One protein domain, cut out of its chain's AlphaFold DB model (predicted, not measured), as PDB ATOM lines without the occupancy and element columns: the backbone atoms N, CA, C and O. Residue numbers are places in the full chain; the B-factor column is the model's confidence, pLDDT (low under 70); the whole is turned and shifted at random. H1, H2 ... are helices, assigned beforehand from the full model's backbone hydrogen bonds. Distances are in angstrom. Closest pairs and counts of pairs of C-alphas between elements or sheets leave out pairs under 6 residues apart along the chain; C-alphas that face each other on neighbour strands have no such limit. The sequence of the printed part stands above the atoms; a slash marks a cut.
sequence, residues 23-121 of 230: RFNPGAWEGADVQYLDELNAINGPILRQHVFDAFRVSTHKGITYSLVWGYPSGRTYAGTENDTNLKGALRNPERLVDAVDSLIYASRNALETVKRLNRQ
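AT A GLANCE: This is residues 23 to 121 of the 230 residues of an uncharacterized protein of Sphingomonas sp. PP-CE-1A-559 (UniProt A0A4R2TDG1). Two helical hairpins meet at a right angle: H3 and H4 run side by side, and H6, with H7 folded back along it, crosses at the first residues of H4. H4 lies in the middle, with H3 on one side of it and H5 more loosely on the other, while of the two short helices H2 lies near H4 and H1 lies near H2 and the H5 residue Lys 88. The printed part has 99 residues with seven named helices, H1 to H7 in order, and no named strand: all helix. It is compact, with a radius of gyration of the C-alphas of 13.6 A and spans of 38 by 31 by 20 A.

HOW THE PARTS SIT: Begin at H1, residues 26 to 29, close but not clearly touching H2, residues 37 to 41: the closest C-alphas, Pro 26 and Asn 41, are 6.6 A apart. H3, residues 49 to 58, touches H4, residues 60 to 71, in a hairpin at a shallow tilt of 16 degrees, opposite ways; the closest C-alphas, Phe 56 and Gly 63, are 3.9 A apart. H2 is close but not clearly touching H4, C-alphas 40 and 66 being closest at 7.6 A. H5, residues 81 to 92, is close but not clearly touching H4, C-alphas 65 and 91 being closest at 6.7 A. H6, residues 95 to 105, touches residues 60 to 64 of H4 alone, about perpendicular at 81 degrees; C-alphas 61 and 98 are closest at 5.9 A. H7, residues 111 to 118, touches H6 in a hairpin, opposite ways at 22 degrees, a shallow tilt; C-alphas 100 and 118 are closest at 6.4 A. Every O i to N i+4 pair is within hydrogen-bond range in H2, H3, H4, H6 and H7, and 6 of 8 in H5; H1 is too short for one.

IN THESE COORDINATES: Find C-alpha 26 at (-43.745, -32.340, -20.602), where H1 begins. H3 measures 14.7 A, H4 16.3 A, H5 17.7 A and H6 15.3 A. H7 ends at C-alpha 118, (-32.047, -25.103, 1.330).

THE WHOLE: The C-alphas of Gly 27 and Arg 109, the two farthest apart, are 39.4 A apart. The printed part has no cut, and no link is long. Residues 106 to 112, of which 111 to 112 belong to H7, stand free. Look for pLDDT under 70 at residues 78 to 86 and 107 to 108.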
ATOM      1  N   ARG A  23     -36.197 -39.551 -18.170       91.69
ATOM      2  CA  ARG A  23     -37.122 -39.214 -19.266       91.69
ATOM      3  C   ARG A  23     -38.101 -38.137 -18.825       91.69
ATOM      4  O   ARG A  23     -38.992 -38.422 -18.030       91.69
ATOM      5  N   PHE A  24     -37.947 -36.935 -19.364       91.62
ATOM      6  CA  PHE A  24     -38.852 -35.818 -19.122       91.62
ATOM      7  C   PHE A  24     -40.271 -36.119 -19.626       91.62
ATOM      8  O   PHE A  24     -40.439 -36.675 -20.710       91.62
ATOM      9  N   ASN A  25     -41.292 -35.748 -18.846       89.62
ATOM     10  CA  ASN A  25     -42.694 -35.820 -19.258       89.62
ATOM     11  C   ASN A  25     -43.292 -34.402 -19.309       89.62
ATOM     12  O   ASN A  25     -43.804 -33.942 -18.285       89.62
ATOM     13  N   PRO A  26     -43.274 -33.721 -20.470       86.38
ATOM     14  CA  PRO A  26     -43.745 -32.340 -20.602       86.38
ATOM     15  C   PRO A  26     -45.190 -32.146 -20.130       86.38
ATOM     16  O   PRO A  26     -45.479 -31.192 -19.411       86.38
ATOM     17  N   GLY A  27     -46.075 -33.102 -20.440       85.81
ATOM     18  CA  GLY A  27     -47.490 -33.051 -20.058       85.81
ATOM     19  C   GLY A  27     -47.702 -32.992 -18.544       85.81
ATOM     20  O   GLY A  27     -48.674 -32.426 -18.053       85.81
ATOM     21  N   ALA A  28     -46.754 -33.514 -17.763       84.31
ATOM     22  CA  ALA A  28     -46.832 -33.434 -16.313       84.31
ATOM     23  C   ALA A  28     -46.500 -32.042 -15.749       84.31
ATOM     24  O   ALA A  28     -46.803 -31.764 -14.585       84.31
ATOM     25  N   TRP A  29     -45.920 -31.162 -16.563       85.12
ATOM     26  CA  TRP A  29     -45.510 -29.803 -16.211       85.12
ATOM     27  C   TRP A  29     -46.375 -28.717 -16.862       85.12
ATOM     28  O   TRP A  29     -46.166 -27.535 -16.595       85.12
ATOM     29  N   GLU A  30     -47.393 -29.098 -17.635       81.88
ATOM     30  CA  GLU A  30     -48.366 -28.161 -18.200       81.88
ATOM     31  C   GLU A  30     -49.002 -27.273 -17.115       81.88
ATOM     32  O   GLU A  30     -49.299 -27.716 -15.996       81.88
ATOM     33  N   GLY A  31     -49.157 -25.982 -17.430       78.50
ATOM     34  CA  GLY A  31     -49.720 -24.968 -16.527       78.50
ATOM     35  C   GLY A  31     -48.857 -24.623 -15.303       78.50
ATOM     36  O   GLY A  31     -49.299 -23.872 -14.427       78.50
ATOM     37  N   ALA A  32     -47.637 -25.161 -15.194       77.44
ATOM     38  CA  ALA A  32     -46.763 -24.885 -14.057       77.44
ATOM     39  C   ALA A  32     -46.166 -23.467 -14.074       77.44
ATOM     40  O   ALA A  32     -45.766 -23.022 -13.007       77.44
ATOM     41  N   ASP A  33     -46.175 -22.756 -15.210       84.75
ATOM     42  CA  ASP A  33     -45.487 -21.463 -15.402       84.75
ATOM     43  C   ASP A  33     -44.041 -21.509 -14.874       84.75
ATOM     44  O   ASP A  33     -43.655 -20.808 -13.942       84.75
ATOM     45  N   VAL A  34     -43.272 -22.463 -15.406       86.56
ATOM     46  CA  VAL A  34     -41.879 -22.717 -15.023       86.56
ATOM     47  C   VAL A  34     -40.993 -22.394 -16.218       86.56
ATOM     48  O   VAL A  34     -41.224 -22.882 -17.325       86.56
ATOM     49  N   GLN A  35     -39.969 -21.576 -15.987       90.31
ATOM     50  CA  GLN A  35     -39.015 -21.191 -17.025       90.31
ATOM     51  C   GLN A  35     -38.194 -22.395 -17.505       90.31
ATOM     52  O   GLN A  35     -38.028 -23.373 -16.785       90.31
ATOM     53  N   TYR A  36     -37.650 -22.322 -18.721       93.12
ATOM     54  CA  TYR A  36     -36.741 -23.324 -19.306       93.12
ATOM     55  C   TYR A  36     -37.332 -24.722 -19.585       93.12
ATOM     56  O   TYR A  36     -36.596 -25.609 -20.021       93.12
ATOM     57  N   LEU A  37     -38.640 -24.946 -19.396       90.88
ATOM     58  CA  LEU A  37     -39.277 -26.225 -19.749       90.88
ATOM     59  C   LEU A  37     -39.204 -26.527 -21.253       90.88
ATOM     60  O   LEU A  37     -39.005 -27.682 -21.623       90.88
ATOM     61  N   ASP A  38     -39.302 -25.507 -22.108       91.38
ATOM     62  CA  ASP A  38     -39.187 -25.674 -23.563       91.38
ATOM     63  C   ASP A  38     -37.790 -26.161 -23.973       91.38
ATOM     64  O   ASP A  38     -37.655 -27.004 -24.858       91.38
ATOM     65  N   GLU A  39     -36.747 -25.692 -23.284       94.38
ATOM     66  CA  GLU A  39     -35.375 -26.147 -23.522       94.38
ATOM     67  C   GLU A  39     -35.176 -27.604 -23.090       94.38
ATOM     68  O   GLU A  39     -34.510 -28.368 -23.783       94.38
ATOM     69  N   LEU A  40     -35.784 -28.008 -21.970       92.00
ATOM     70  CA  LEU A  40     -35.794 -29.403 -21.519       92.00
ATOM     71  C   LEU A  40     -36.573 -30.302 -22.484       92.00
ATOM     72  O   LEU A  40     -36.141 -31.420 -22.754       92.00
ATOM     73  N   ASN A  41     -37.684 -29.811 -23.038       90.00
ATOM     74  CA  ASN A  41     -38.470 -30.515 -24.052       90.00
ATOM     75  C   ASN A  41     -37.713 -30.672 -25.382       90.00
ATOM     76  O   ASN A  41     -37.917 -31.646 -26.101       90.00
ATOM     77  N   ALA A  42     -36.826 -29.729 -25.706       92.50
ATOM     78  CA  ALA A  42     -35.988 -29.790 -26.899       92.50
ATOM     79  C   ALA A  42     -34.850 -30.826 -26.797       92.50
ATOM     80  O   ALA A  42     -34.246 -31.171 -27.816       92.50
ATOM     81  N   ILE A  43     -34.556 -31.352 -25.598       91.44
ATOM     82  CA  ILE A  43     -33.606 -32.457 -25.429       91.44
ATOM     83  C   ILE A  43     -34.234 -33.717 -26.029       91.44
ATOM     84  O   ILE A  43     -35.144 -34.320 -25.463       91.44
ATOM     85  N   ASN A  44     -33.719 -34.146 -27.181       83.94
ATOM     86  CA  ASN A  44     -34.154 -35.374 -27.836       83.94
ATOM     87  C   ASN A  44     -33.575 -36.607 -27.117       83.94
ATOM     88  O   ASN A  44     -32.570 -37.175 -27.543       83.94
ATOM     89  N   GLY A  45     -34.181 -36.991 -25.990       90.62
ATOM     90  CA  GLY A  45     -33.773 -38.147 -25.193       90.62
ATOM     91  C   GLY A  45     -33.887 -37.928 -23.681       90.62
ATOM     92  O   GLY A  45     -34.546 -36.994 -23.224       90.62
ATOM     93  N   PRO A  46     -33.279 -38.810 -22.869       94.44
ATOM     94  CA  PRO A  46     -33.214 -38.634 -21.423       94.44
ATOM     95  C   PRO A  46     -32.370 -37.412 -21.024       94.44
ATOM     96  O   PRO A  46     -31.323 -37.138 -21.608       94.44
ATOM     97  N   ILE A  47     -32.780 -36.717 -19.964       95.62
ATOM     98  CA  ILE A  47     -31.973 -35.680 -19.322       95.62
ATOM     99  C   ILE A  47     -30.852 -36.373 -18.534       95.62
ATOM    100  O   ILE A  47     -31.120 -37.097 -17.574       95.62
ATOM    101  N   LEU A  48     -29.602 -36.156 -18.934       96.31
ATOM    102  CA  LEU A  48     -28.406 -36.629 -18.234       96.31
ATOM    103  C   LEU A  48     -27.994 -35.649 -17.127       96.31
ATOM    104  O   LEU A  48     -28.310 -34.458 -17.198       96.31
ATOM    105  N   ARG A  49     -27.216 -36.120 -16.146       97.00
ATOM    106  CA  ARG A  49     -26.585 -35.275 -15.117       97.00
ATOM    107  C   ARG A  49     -25.756 -34.155 -15.739       97.00
ATOM    108  O   ARG A  49     -25.815 -33.021 -15.268       97.00
ATOM    109  N   GLN A  50     -25.047 -34.447 -16.832       96.69
ATOM    110  CA  GLN A  50     -24.239 -33.455 -17.544       96.69
ATOM    111  C   GLN A  50     -25.072 -32.253 -18.019       96.69
ATOM    112  O   GLN A  50     -24.638 -31.121 -17.831       96.69
ATOM    113  N   HIS A  51     -26.302 -32.467 -18.505       97.94
ATOM    114  CA  HIS A  51     -27.192 -31.368 -18.903       97.94
ATOM    115  C   HIS A  51     -27.532 -30.442 -17.728       97.94
ATOM    116  O   HIS A  51     -27.653 -29.230 -17.901       97.94
ATOM    117  N   VAL A  52     -27.680 -30.996 -16.522       98.25
ATOM    118  CA  VAL A  52     -27.959 -30.213 -15.313       98.25
ATOM    119  C   VAL A  52     -26.724 -29.422 -14.880       98.25
ATOM    120  O   VAL A  52     -26.834 -28.241 -14.551       98.25
ATOM    121  N   PHE A  53     -25.536 -30.032 -14.931       97.94
ATOM    122  CA  PHE A  53     -24.286 -29.312 -14.679       97.94
ATOM    123  C   PHE A  53     -24.067 -28.173 -15.684       97.94
ATOM    124  O   PHE A  53     -23.681 -27.076 -15.286       97.94
ATOM    125  N   ASP A  54     -24.350 -28.401 -16.967       98.00
ATOM    126  CA  ASP A  54     -24.267 -27.368 -18.004       98.00
ATOM    127  C   ASP A  54     -25.259 -26.229 -17.756       98.00
ATOM    128  O   ASP A  54     -24.910 -25.060 -17.913       98.00
ATOM    129  N   ALA A  55     -26.463 -26.543 -17.278       97.94
ATOM    130  CA  ALA A  55     -27.437 -25.536 -16.881       97.94
ATOM    131  C   ALA A  55     -26.929 -24.646 -15.731       97.94
ATOM    132  O   ALA A  55     -27.050 -23.425 -15.826       97.94
ATOM    133  N   PHE A  56     -26.293 -25.221 -14.700       97.25
ATOM    134  CA  PHE A  56     -25.676 -24.447 -13.609       97.25
ATOM    135  C   PHE A  56     -24.520 -23.555 -14.074       97.25
ATOM    136  O   PHE A  56     -24.316 -22.485 -13.506       97.25
ATOM    137  N   ARG A  57     -23.780 -23.952 -15.120       96.94
ATOM    138  CA  ARG A  57     -22.725 -23.111 -15.717       96.94
ATOM    139  C   ARG A  57     -23.285 -21.883 -16.436       96.94
ATOM    140  O   ARG A  57     -22.576 -20.890 -16.558       96.94
ATOM    141  N   VAL A  58     -24.527 -21.953 -16.918       97.31
ATOM    142  CA  VAL A  58     -25.215 -20.822 -17.555       97.31
ATOM    143  C   VAL A  58     -25.806 -19.888 -16.502       97.31
ATOM    144  O   VAL A  58     -25.555 -18.687 -16.542       97.31
ATOM    145  N   SER A  59     -26.598 -20.420 -15.568       96.44
ATOM    146  CA  SER A  59     -27.107 -19.660 -14.426       96.44
ATOM    147  C   SER A  59     -27.604 -20.576 -13.308       96.44
ATOM    148  O   SER A  59     -28.099 -21.679 -13.554       96.44
ATOM    149  N   THR A  60     -27.554 -20.089 -12.066       96.12
ATOM    150  CA  THR A  60     -28.084 -20.804 -10.894       96.12
ATOM    151  C   THR A  60     -29.570 -21.133 -11.050       96.12
ATOM    152  O   THR A  60     -29.986 -22.248 -10.742       96.12
ATOM    153  N   HIS A  61     -30.370 -20.205 -11.585       95.62
ATOM    154  CA  HIS A  61     -31.796 -20.431 -11.840       95.62
ATOM    155  C   HIS A  61     -32.006 -21.592 -12.820       95.62
ATOM    156  O   HIS A  61     -32.704 -22.554 -12.496       95.62
ATOM    157  N   LYS A  62     -31.345 -21.562 -13.984       96.56
ATOM    158  CA  LYS A  62     -31.469 -22.633 -14.977       96.56
ATOM    159  C   LYS A  62     -31.041 -23.981 -14.394       96.56
ATOM    160  O   LYS A  62     -31.747 -24.976 -14.558       96.56
ATOM    161  N   GLY A  63     -29.929 -24.000 -13.659       97.25
ATOM    162  CA  GLY A  63     -29.434 -25.179 -12.952       97.25
ATOM    163  C   GLY A  63     -30.434 -25.761 -11.950       97.25
ATOM    164  O   GLY A  63     -30.697 -26.964 -11.968       97.25
ATOM    165  N   ILE A  64     -31.048 -24.916 -11.115       95.94
ATOM    166  CA  ILE A  64     -32.095 -25.317 -10.163       95.94
ATOM    167  C   ILE A  64     -33.267 -25.973 -10.891       95.94
ATOM    168  O   ILE A  64     -33.694 -27.064 -10.497       95.94
ATOM    169  N   THR A  65     -33.767 -25.346 -11.958       94.75
ATOM    170  CA  THR A  65     -34.889 -25.887 -12.727       94.75
ATOM    171  C   THR A  65     -34.545 -27.246 -13.320       94.75
ATOM    172  O   THR A  65     -35.281 -28.211 -13.114       94.75
ATOM    173  N   TYR A  66     -33.391 -27.358 -13.979       96.62
ATOM    174  CA  TYR A  66     -32.930 -28.616 -14.565       96.62
ATOM    175  C   TYR A  66     -32.746 -29.701 -13.499       96.62
ATOM    176  O   TYR A  66     -33.159 -30.838 -13.710       96.62
ATOM    177  N   SER A  67     -32.195 -29.359 -12.332       96.38
ATOM    178  CA  SER A  67     -31.995 -30.288 -11.215       96.38
ATOM    179  C   SER A  67     -33.316 -30.849 -10.692       96.38
ATOM    180  O   SER A  67     -33.438 -32.051 -10.446       96.38
ATOM    181  N   LEU A  68     -34.317 -29.986 -10.501       93.75
ATOM    182  CA  LEU A  68     -35.617 -30.399  -9.981       93.75
ATOM    183  C   LEU A  68     -36.425 -31.180 -11.024       93.75
ATOM    184  O   LEU A  68     -37.022 -32.197 -10.674       93.75
ATOM    185  N   VAL A  69     -36.390 -30.785 -12.298       93.25
ATOM    186  CA  VAL A  69     -37.043 -31.552 -13.370       93.25
ATOM    187  C   VAL A  69     -36.364 -32.906 -13.579       93.25
ATOM    188  O   VAL A  69     -37.058 -33.913 -13.703       93.25
ATOM    189  N   TRP A  70     -35.030 -32.969 -13.541       94.81
ATOM    190  CA  TRP A  70     -34.284 -34.229 -13.599       94.81
ATOM    191  C   TRP A  70     -34.664 -35.157 -12.439       94.81
ATOM    192  O   TRP A  70     -34.914 -36.339 -12.648       94.81
ATOM    193  N   GLY A  71     -34.776 -34.627 -11.216       92.19
ATOM    194  CA  GLY A  71     -35.156 -35.419 -10.043       92.19
ATOM    195  C   GLY A  71     -36.622 -35.862 -10.012       92.19
ATOM    196  O   GLY A  71     -36.940 -36.850  -9.348       92.19
ATOM    197  N   TYR A  72     -37.506 -35.141 -10.704       90.69
ATOM    198  CA  TYR A  72     -38.955 -35.349 -10.683       90.69
ATOM    199  C   TYR A  72     -39.552 -35.205 -12.091       90.69
ATOM    200  O   TYR A  72     -40.409 -34.351 -12.309       90.69
ATOM    201  N   PRO A  73     -39.163 -36.036 -13.070       88.12
ATOM    202  CA  PRO A  73     -39.528 -35.819 -14.473       88.12
ATOM    203  C   PRO A  73     -41.040 -35.835 -14.731       88.12
ATOM    204  O   PRO A  73     -41.511 -35.214 -15.681       88.12
ATOM    205  N   SER A  74     -41.806 -36.507 -13.868       85.25
ATOM    206  CA  SER A  74     -43.270 -36.555 -13.878       85.25
ATOM    207  C   SER A  74     -43.939 -35.391 -13.138       85.25
ATOM    208  O   SER A  74     -45.137 -35.458 -12.885       85.25
ATOM    209  N   GLY A  75     -43.195 -34.369 -12.709       79.06
ATOM    210  CA  GLY A  75     -43.722 -33.232 -11.949       79.06
ATOM    211  C   GLY A  75     -44.268 -33.588 -10.566       79.06
ATOM    212  O   GLY A  75     -44.850 -32.724  -9.911       79.06
ATOM    213  N   ARG A  76     -44.103 -34.845 -10.124       75.44
ATOM    214  CA  ARG A  76     -44.612 -35.344  -8.847       75.44
ATOM    215  C   ARG A  76     -43.495 -35.698  -7.890       75.44
ATOM    216  O   ARG A  76     -42.520 -36.340  -8.276       75.44
ATOM    217  N   THR A  77     -43.682 -35.360  -6.623       71.88
ATOM    218  CA  THR A  77     -42.831 -35.857  -5.540       71.88
ATOM    219  C   THR A  77     -43.476 -37.096  -4.915       71.88
ATOM    220  O   THR A  77     -44.693 -37.256  -4.917       71.88
ATOM    221  N   TYR A  78     -42.686 -37.995  -4.324       59.66
ATOM    222  CA  TYR A  78     -43.215 -39.202  -3.659       59.66
ATOM    223  C   TYR A  78     -44.046 -38.916  -2.388       59.66
ATOM    224  O   TYR A  78     -44.446 -39.851  -1.699       59.66
ATOM    225  N   ALA A  79     -44.313 -37.649  -2.059       52.94
ATOM    226  CA  ALA A  79     -44.955 -37.232  -0.819       52.94
ATOM    227  C   ALA A  79     -46.474 -36.960  -0.948       52.94
ATOM    228  O   ALA A  79     -47.051 -36.318  -0.075       52.94
ATOM    229  N   GLY A  80     -47.140 -37.475  -1.988       46.41
ATOM    230  CA  GLY A  80     -48.595 -37.359  -2.173       46.41
ATOM    231  C   GLY A  80     -49.030 -36.074  -2.886       46.41
ATOM    232  O   GLY A  80     -48.264 -35.123  -3.011       46.41
ATOM    233  N   THR A  81     -50.281 -36.049  -3.355       47.31
ATOM    234  CA  THR A  81     -50.866 -35.019  -4.239       47.31
ATOM    235  C   THR A  81     -50.809 -33.585  -3.703       47.31
ATOM    236  O   THR A  81     -50.876 -32.645  -4.487       47.31
ATOM    237  N   GLU A  82     -50.651 -33.384  -2.391       48.81
ATOM    238  CA  GLU A  82     -50.455 -32.046  -1.811       48.81
ATOM    239  C   GLU A  82     -49.057 -31.475  -2.102       48.81
ATOM    240  O   GLU A  82     -48.900 -30.263  -2.231       48.81
ATOM    241  N   ASN A  83     -48.042 -32.329  -2.269       50.22
ATOM    242  CA  ASN A  83     -46.656 -31.910  -2.490       50.22
ATOM    243  C   ASN A  83     -46.297 -31.670  -3.963       50.22
ATOM    244  O   ASN A  83     -45.316 -30.985  -4.251       50.22
ATOM    245  N   ASP A  84     -47.111 -32.153  -4.900       52.34
ATOM    246  CA  ASP A  84     -46.927 -31.905  -6.339       52.34
ATOM    247  C   ASP A  84     -47.186 -30.433  -6.693       52.34
ATOM    248  O   ASP A  84     -46.442 -29.815  -7.459       52.34
ATOM    249  N   THR A  85     -48.188 -29.831  -6.047       54.78
ATOM    250  CA  THR A  85     -48.447 -28.386  -6.099       54.78
ATOM    251  C   THR A  85     -47.268 -27.591  -5.533       54.78
ATOM    252  O   THR A  85     -46.971 -26.491  -6.002       54.78
ATOM    253  N   ASN A  86     -46.544 -28.168  -4.570       67.75
ATOM    254  CA  ASN A  86     -45.469 -27.480  -3.870       67.75
ATOM    255  C   ASN A  86     -44.157 -27.445  -4.674       67.75
ATOM    256  O   ASN A  86     -43.490 -26.414  -4.662       67.75
ATOM    257  N   LEU A  87     -43.804 -28.499  -5.427       79.81
ATOM    258  CA  LEU A  87     -42.614 -28.482  -6.298       79.81
ATOM    259  C   LEU A  87     -42.775 -27.494  -7.461       79.81
ATOM    260  O   LEU A  87     -41.884 -26.686  -7.719       79.81
ATOM    261  N   LYS A  88     -43.930 -27.528  -8.142       81.94
ATOM    262  CA  LYS A  88     -44.261 -26.547  -9.189       81.94
ATOM    263  C   LYS A  88     -44.290 -25.130  -8.615       81.94
ATOM    264  O   LYS A  88     -43.748 -24.215  -9.220       81.94
ATOM    265  N   GLY A  89     -44.855 -24.957  -7.417       78.88
ATOM    266  CA  GLY A  89     -44.843 -23.684  -6.693       78.88
ATOM    267  C   GLY A  89     -43.435 -23.167  -6.383       78.88
ATOM    268  O   GLY A  89     -43.174 -21.983  -6.586       78.88
ATOM    269  N   ALA A  90     -42.516 -24.045  -5.964       79.31
ATOM    270  CA  ALA A  90     -41.119 -23.693  -5.701       79.31
ATOM    271  C   ALA A  90     -40.380 -23.207  -6.960       79.31
ATOM    272  O   ALA A  90     -39.488 -22.370  -6.864       79.31
ATOM    273  N   LEU A  91     -40.766 -23.713  -8.136       86.00
ATOM    274  CA  LEU A  91     -40.179 -23.334  -9.424       86.00
ATOM    275  C   LEU A  91     -40.836 -22.115 -10.086       86.00
ATOM    276  O   LEU A  91     -40.237 -21.545 -10.991       86.00
ATOM    277  N   ARG A  92     -42.021 -21.684  -9.633       81.56
ATOM    278  CA  ARG A  92     -42.652 -20.434 -10.102       81.56
ATOM    279  C   ARG A  92     -41.930 -19.182  -9.610       81.56
ATOM    280  O   ARG A  92     -41.965 -18.169 -10.289       81.56
ATOM    281  N   ASN A  93     -41.322 -19.242  -8.421       78.25
ATOM    282  CA  ASN A  93     -40.569 -18.129  -7.827       78.25
ATOM    283  C   ASN A  93     -39.266 -18.653  -7.187       78.25
ATOM    284  O   ASN A  93     -39.169 -18.756  -5.955       78.25
ATOM    285  N   PRO A  94     -38.283 -19.069  -8.004       86.44
ATOM    286  CA  PRO A  94     -37.081 -19.737  -7.523       86.44
ATOM    287  C   PRO A  94     -36.036 -18.775  -6.948       86.44
ATOM    288  O   PRO A  94     -35.018 -19.245  -6.450       86.44
ATOM    289  N   GLU A  95     -36.262 -17.457  -6.951       89.75
ATOM    290  CA  GLU A  95     -35.291 -16.433  -6.535       89.75
ATOM    291  C   GLU A  95     -34.773 -16.685  -5.118       89.75
ATOM    292  O   GLU A  95     -33.575 -16.644  -4.868       89.75
ATOM    293  N   ARG A  96     -35.659 -17.065  -4.189       88.69
ATOM    294  CA  ARG A  96     -35.248 -17.385  -2.812       88.69
ATOM    295  C   ARG A  96     -34.328 -18.600  -2.733       88.69
ATOM    296  O   ARG A  96     -33.500 -18.680  -1.825       88.69
ATOM    297  N   LEU A  97     -34.505 -19.570  -3.629       91.62
ATOM    298  CA  LEU A  97     -33.634 -20.737  -3.713       91.62
ATOM    299  C   LEU A  97     -32.327 -20.391  -4.429       91.62
ATOM    300  O   LEU A  97     -31.283 -20.844  -3.975       91.62
ATOM    301  N   VAL A  98     -32.378 -19.565  -5.478       94.31
ATOM    302  CA  VAL A  98     -31.198 -19.009  -6.159       94.31
ATOM    303  C   VAL A  98     -30.311 -18.288  -5.147       94.31
ATOM    304  O   VAL A  98     -29.170 -18.697  -4.956       94.31
ATOM    305  N   ASP A  99     -30.863 -17.340  -4.386       92.94
ATOM    306  CA  ASP A  99     -30.142 -16.610  -3.336       92.94
ATOM    307  C   ASP A  99     -29.545 -17.558  -2.284       92.94
ATOM    308  O   ASP A  99     -28.423 -17.375  -1.797       92.94
ATOM    309  N   ALA A 100     -30.297 -18.597  -1.900       92.44
ATOM    310  CA  ALA A 100     -29.827 -19.586  -0.939       92.44
ATOM    311  C   ALA A 100     -28.651 -20.404  -1.489       92.44
ATOM    312  O   ALA A 100     -27.700 -20.635  -0.745       92.44
ATOM    313  N   VAL A 101     -28.693 -20.816  -2.758       94.44
ATOM    314  CA  VAL A 101     -27.600 -21.540  -3.420       94.44
ATOM    315  C   VAL A 101     -26.388 -20.631  -3.591       94.44
ATOM    316  O   VAL A 101     -25.316 -20.977  -3.100       94.44
ATOM    317  N   ASP A 102     -26.556 -19.444  -4.173       93.25
ATOM    318  CA  ASP A 102     -25.464 -18.504  -4.454       93.25
ATOM    319  C   ASP A 102     -24.719 -18.095  -3.179       93.25
ATOM    320  O   ASP A 102     -23.488 -18.072  -3.124       93.25
ATOM    321  N   SER A 103     -25.458 -17.862  -2.094       91.25
ATOM    322  CA  SER A 103     -24.859 -17.549  -0.795       91.25
ATOM    323  C   SER A 103     -24.214 -18.747  -0.091       91.25
ATOM    324  O   SER A 103     -23.508 -18.552   0.898       91.25
ATOM    325  N   LEU A 104     -24.455 -19.981  -0.544       91.38
ATOM    326  CA  LEU A 104     -23.811 -21.190  -0.026       91.38
ATOM    327  C   LEU A 104     -22.553 -21.573  -0.810       91.38
ATOM    328  O   LEU A 104     -21.672 -22.174  -0.191       91.38
ATOM    329  N   ILE A 105     -22.430 -21.179  -2.087       82.81
ATOM    330  CA  ILE A 105     -21.258 -21.456  -2.948       82.81
ATOM    331  C   ILE A 105     -19.945 -21.049  -2.258       82.81
ATOM    332  O   ILE A 105     -18.961 -21.778  -2.325       82.81
ATOM    333  N   TYR A 106     -19.944 -19.927  -1.530       71.69
ATOM    334  CA  TYR A 106     -18.739 -19.382  -0.888       71.69
ATOM    335  C   TYR A 106     -18.697 -19.523   0.641       71.69
ATOM    336  O   TYR A 106     -17.685 -19.200   1.259       71.69
ATOM    337  N   ALA A 107     -19.787 -19.969   1.275       67.88
ATOM    338  CA  ALA A 107     -19.951 -19.864   2.730       67.88
ATOM    339  C   ALA A 107     -20.102 -21.205   3.457       67.88
ATOM    340  O   ALA A 107     -19.982 -21.254   4.685       67.88
ATOM    341  N   SER A 108     -20.416 -22.297   2.756       65.44
ATOM    342  CA  SER A 108     -20.793 -23.531   3.443       65.44
ATOM    343  C   SER A 108     -19.588 -24.387   3.830       65.44
ATOM    344  O   SER A 108     -18.784 -24.781   2.997       65.44
ATOM    345  N   ARG A 109     -19.474 -24.710   5.124       77.75
ATOM    346  CA  ARG A 109     -18.543 -25.738   5.634       77.75
ATOM    347  C   ARG A 109     -19.249 -26.881   6.362       77.75
ATOM    348  O   ARG A 109     -18.606 -27.864   6.712       77.75
ATOM    349  N   ASN A 110     -20.557 -26.787   6.603       89.81
ATOM    350  CA  ASN A 110     -21.299 -27.768   7.395       89.81
ATOM    351  C   ASN A 110     -22.493 -28.320   6.612       89.81
ATOM    352  O   ASN A 110     -23.450 -27.591   6.367       89.81
ATOM    353  N   ALA A 111     -22.457 -29.621   6.311       88.12
ATOM    354  CA  ALA A 111     -23.467 -30.304   5.504       88.12
ATOM    355  C   ALA A 111     -24.897 -30.188   6.055       88.12
ATOM    356  O   ALA A 111     -25.838 -30.042   5.277       88.12
ATOM    357  N   LEU A 112     -25.075 -30.228   7.382       90.00
ATOM    358  CA  LEU A 112     -26.397 -30.116   8.004       90.00
ATOM    359  C   LEU A 112     -26.983 -28.721   7.794       90.00
ATOM    360  O   LEU A 112     -28.169 -28.594   7.495       90.00
ATOM    361  N   GLU A 113     -26.166 -27.683   7.962       89.31
ATOM    362  CA  GLU A 113     -26.623 -26.309   7.765       89.31
ATOM    363  C   GLU A 113     -26.898 -26.018   6.287       89.31
ATOM    364  O   GLU A 113     -27.901 -25.370   5.988       89.31
ATOM    365  N   THR A 114     -26.096 -26.568   5.363       90.31
ATOM    366  CA  THR A 114     -26.355 -26.488   3.915       90.31
ATOM    367  C   THR A 114     -27.767 -26.977   3.592       90.31
ATOM    368  O   THR A 114     -28.580 -26.219   3.060       90.31
ATOM    369  N   VAL A 115     -28.104 -28.217   3.973       89.69
ATOM    370  CA  VAL A 115     -29.422 -28.787   3.648       89.69
ATOM    371  C   VAL A 115     -30.545 -28.135   4.436       89.69
ATOM    372  O   VAL A 115     -31.614 -27.915   3.878       89.69
ATOM    373  N   LYS A 116     -30.328 -27.754   5.703       90.38
ATOM    374  CA  LYS A 116     -31.335 -27.016   6.482       90.38
ATOM    375  C   LYS A 116     -31.681 -25.689   5.828       90.38
ATOM    376  O   LYS A 116     -32.858 -25.346   5.780       90.38
ATOM    377  N   ARG A 117     -30.685 -24.947   5.344       89.88
ATOM    378  CA  ARG A 117     -30.901 -23.656   4.686       89.88
ATOM    379  C   ARG A 117     -31.680 -23.820   3.386       89.88
ATOM    380  O   ARG A 117     -32.633 -23.078   3.172       89.88
ATOM    381  N   LEU A 118     -31.325 -24.810   2.569       90.81
ATOM    382  CA  LEU A 118     -32.047 -25.103   1.330       90.81
ATOM    383  C   LEU A 118     -33.473 -25.624   1.600       90.81
ATOM    384  O   LEU A 118     -34.409 -25.219   0.923       90.81
ATOM    385  N   ASN A 119     -33.677 -26.450   2.632       88.81
ATOM    386  CA  ASN A 119     -34.993 -26.997   3.004       88.81
ATOM    387  C   ASN A 119     -35.949 -25.967   3.624       88.81
ATOM    388  O   ASN A 119     -37.100 -26.295   3.899       88.81
ATOM    389  N   ARG A 120     -35.513 -24.721   3.859       87.19
ATOM    390  CA  ARG A 120     -36.425 -23.627   4.242       87.19
ATOM    391  C   ARG A 120     -37.312 -23.177   3.081       87.19
ATOM    392  O   ARG A 120     -38.262 -22.435   3.318       87.19
ATOM    393  N   GLN A 121     -37.008 -23.598   1.853       83.62
ATOM    394  CA  GLN A 121     -37.821 -23.264   0.693       83.62
ATOM    395  C   GLN A 121     -39.120 -24.079   0.690       83.62
ATOM    396  O   GLN A 121     -39.064 -25.313   0.736       83.62
TER     397      GLN A 121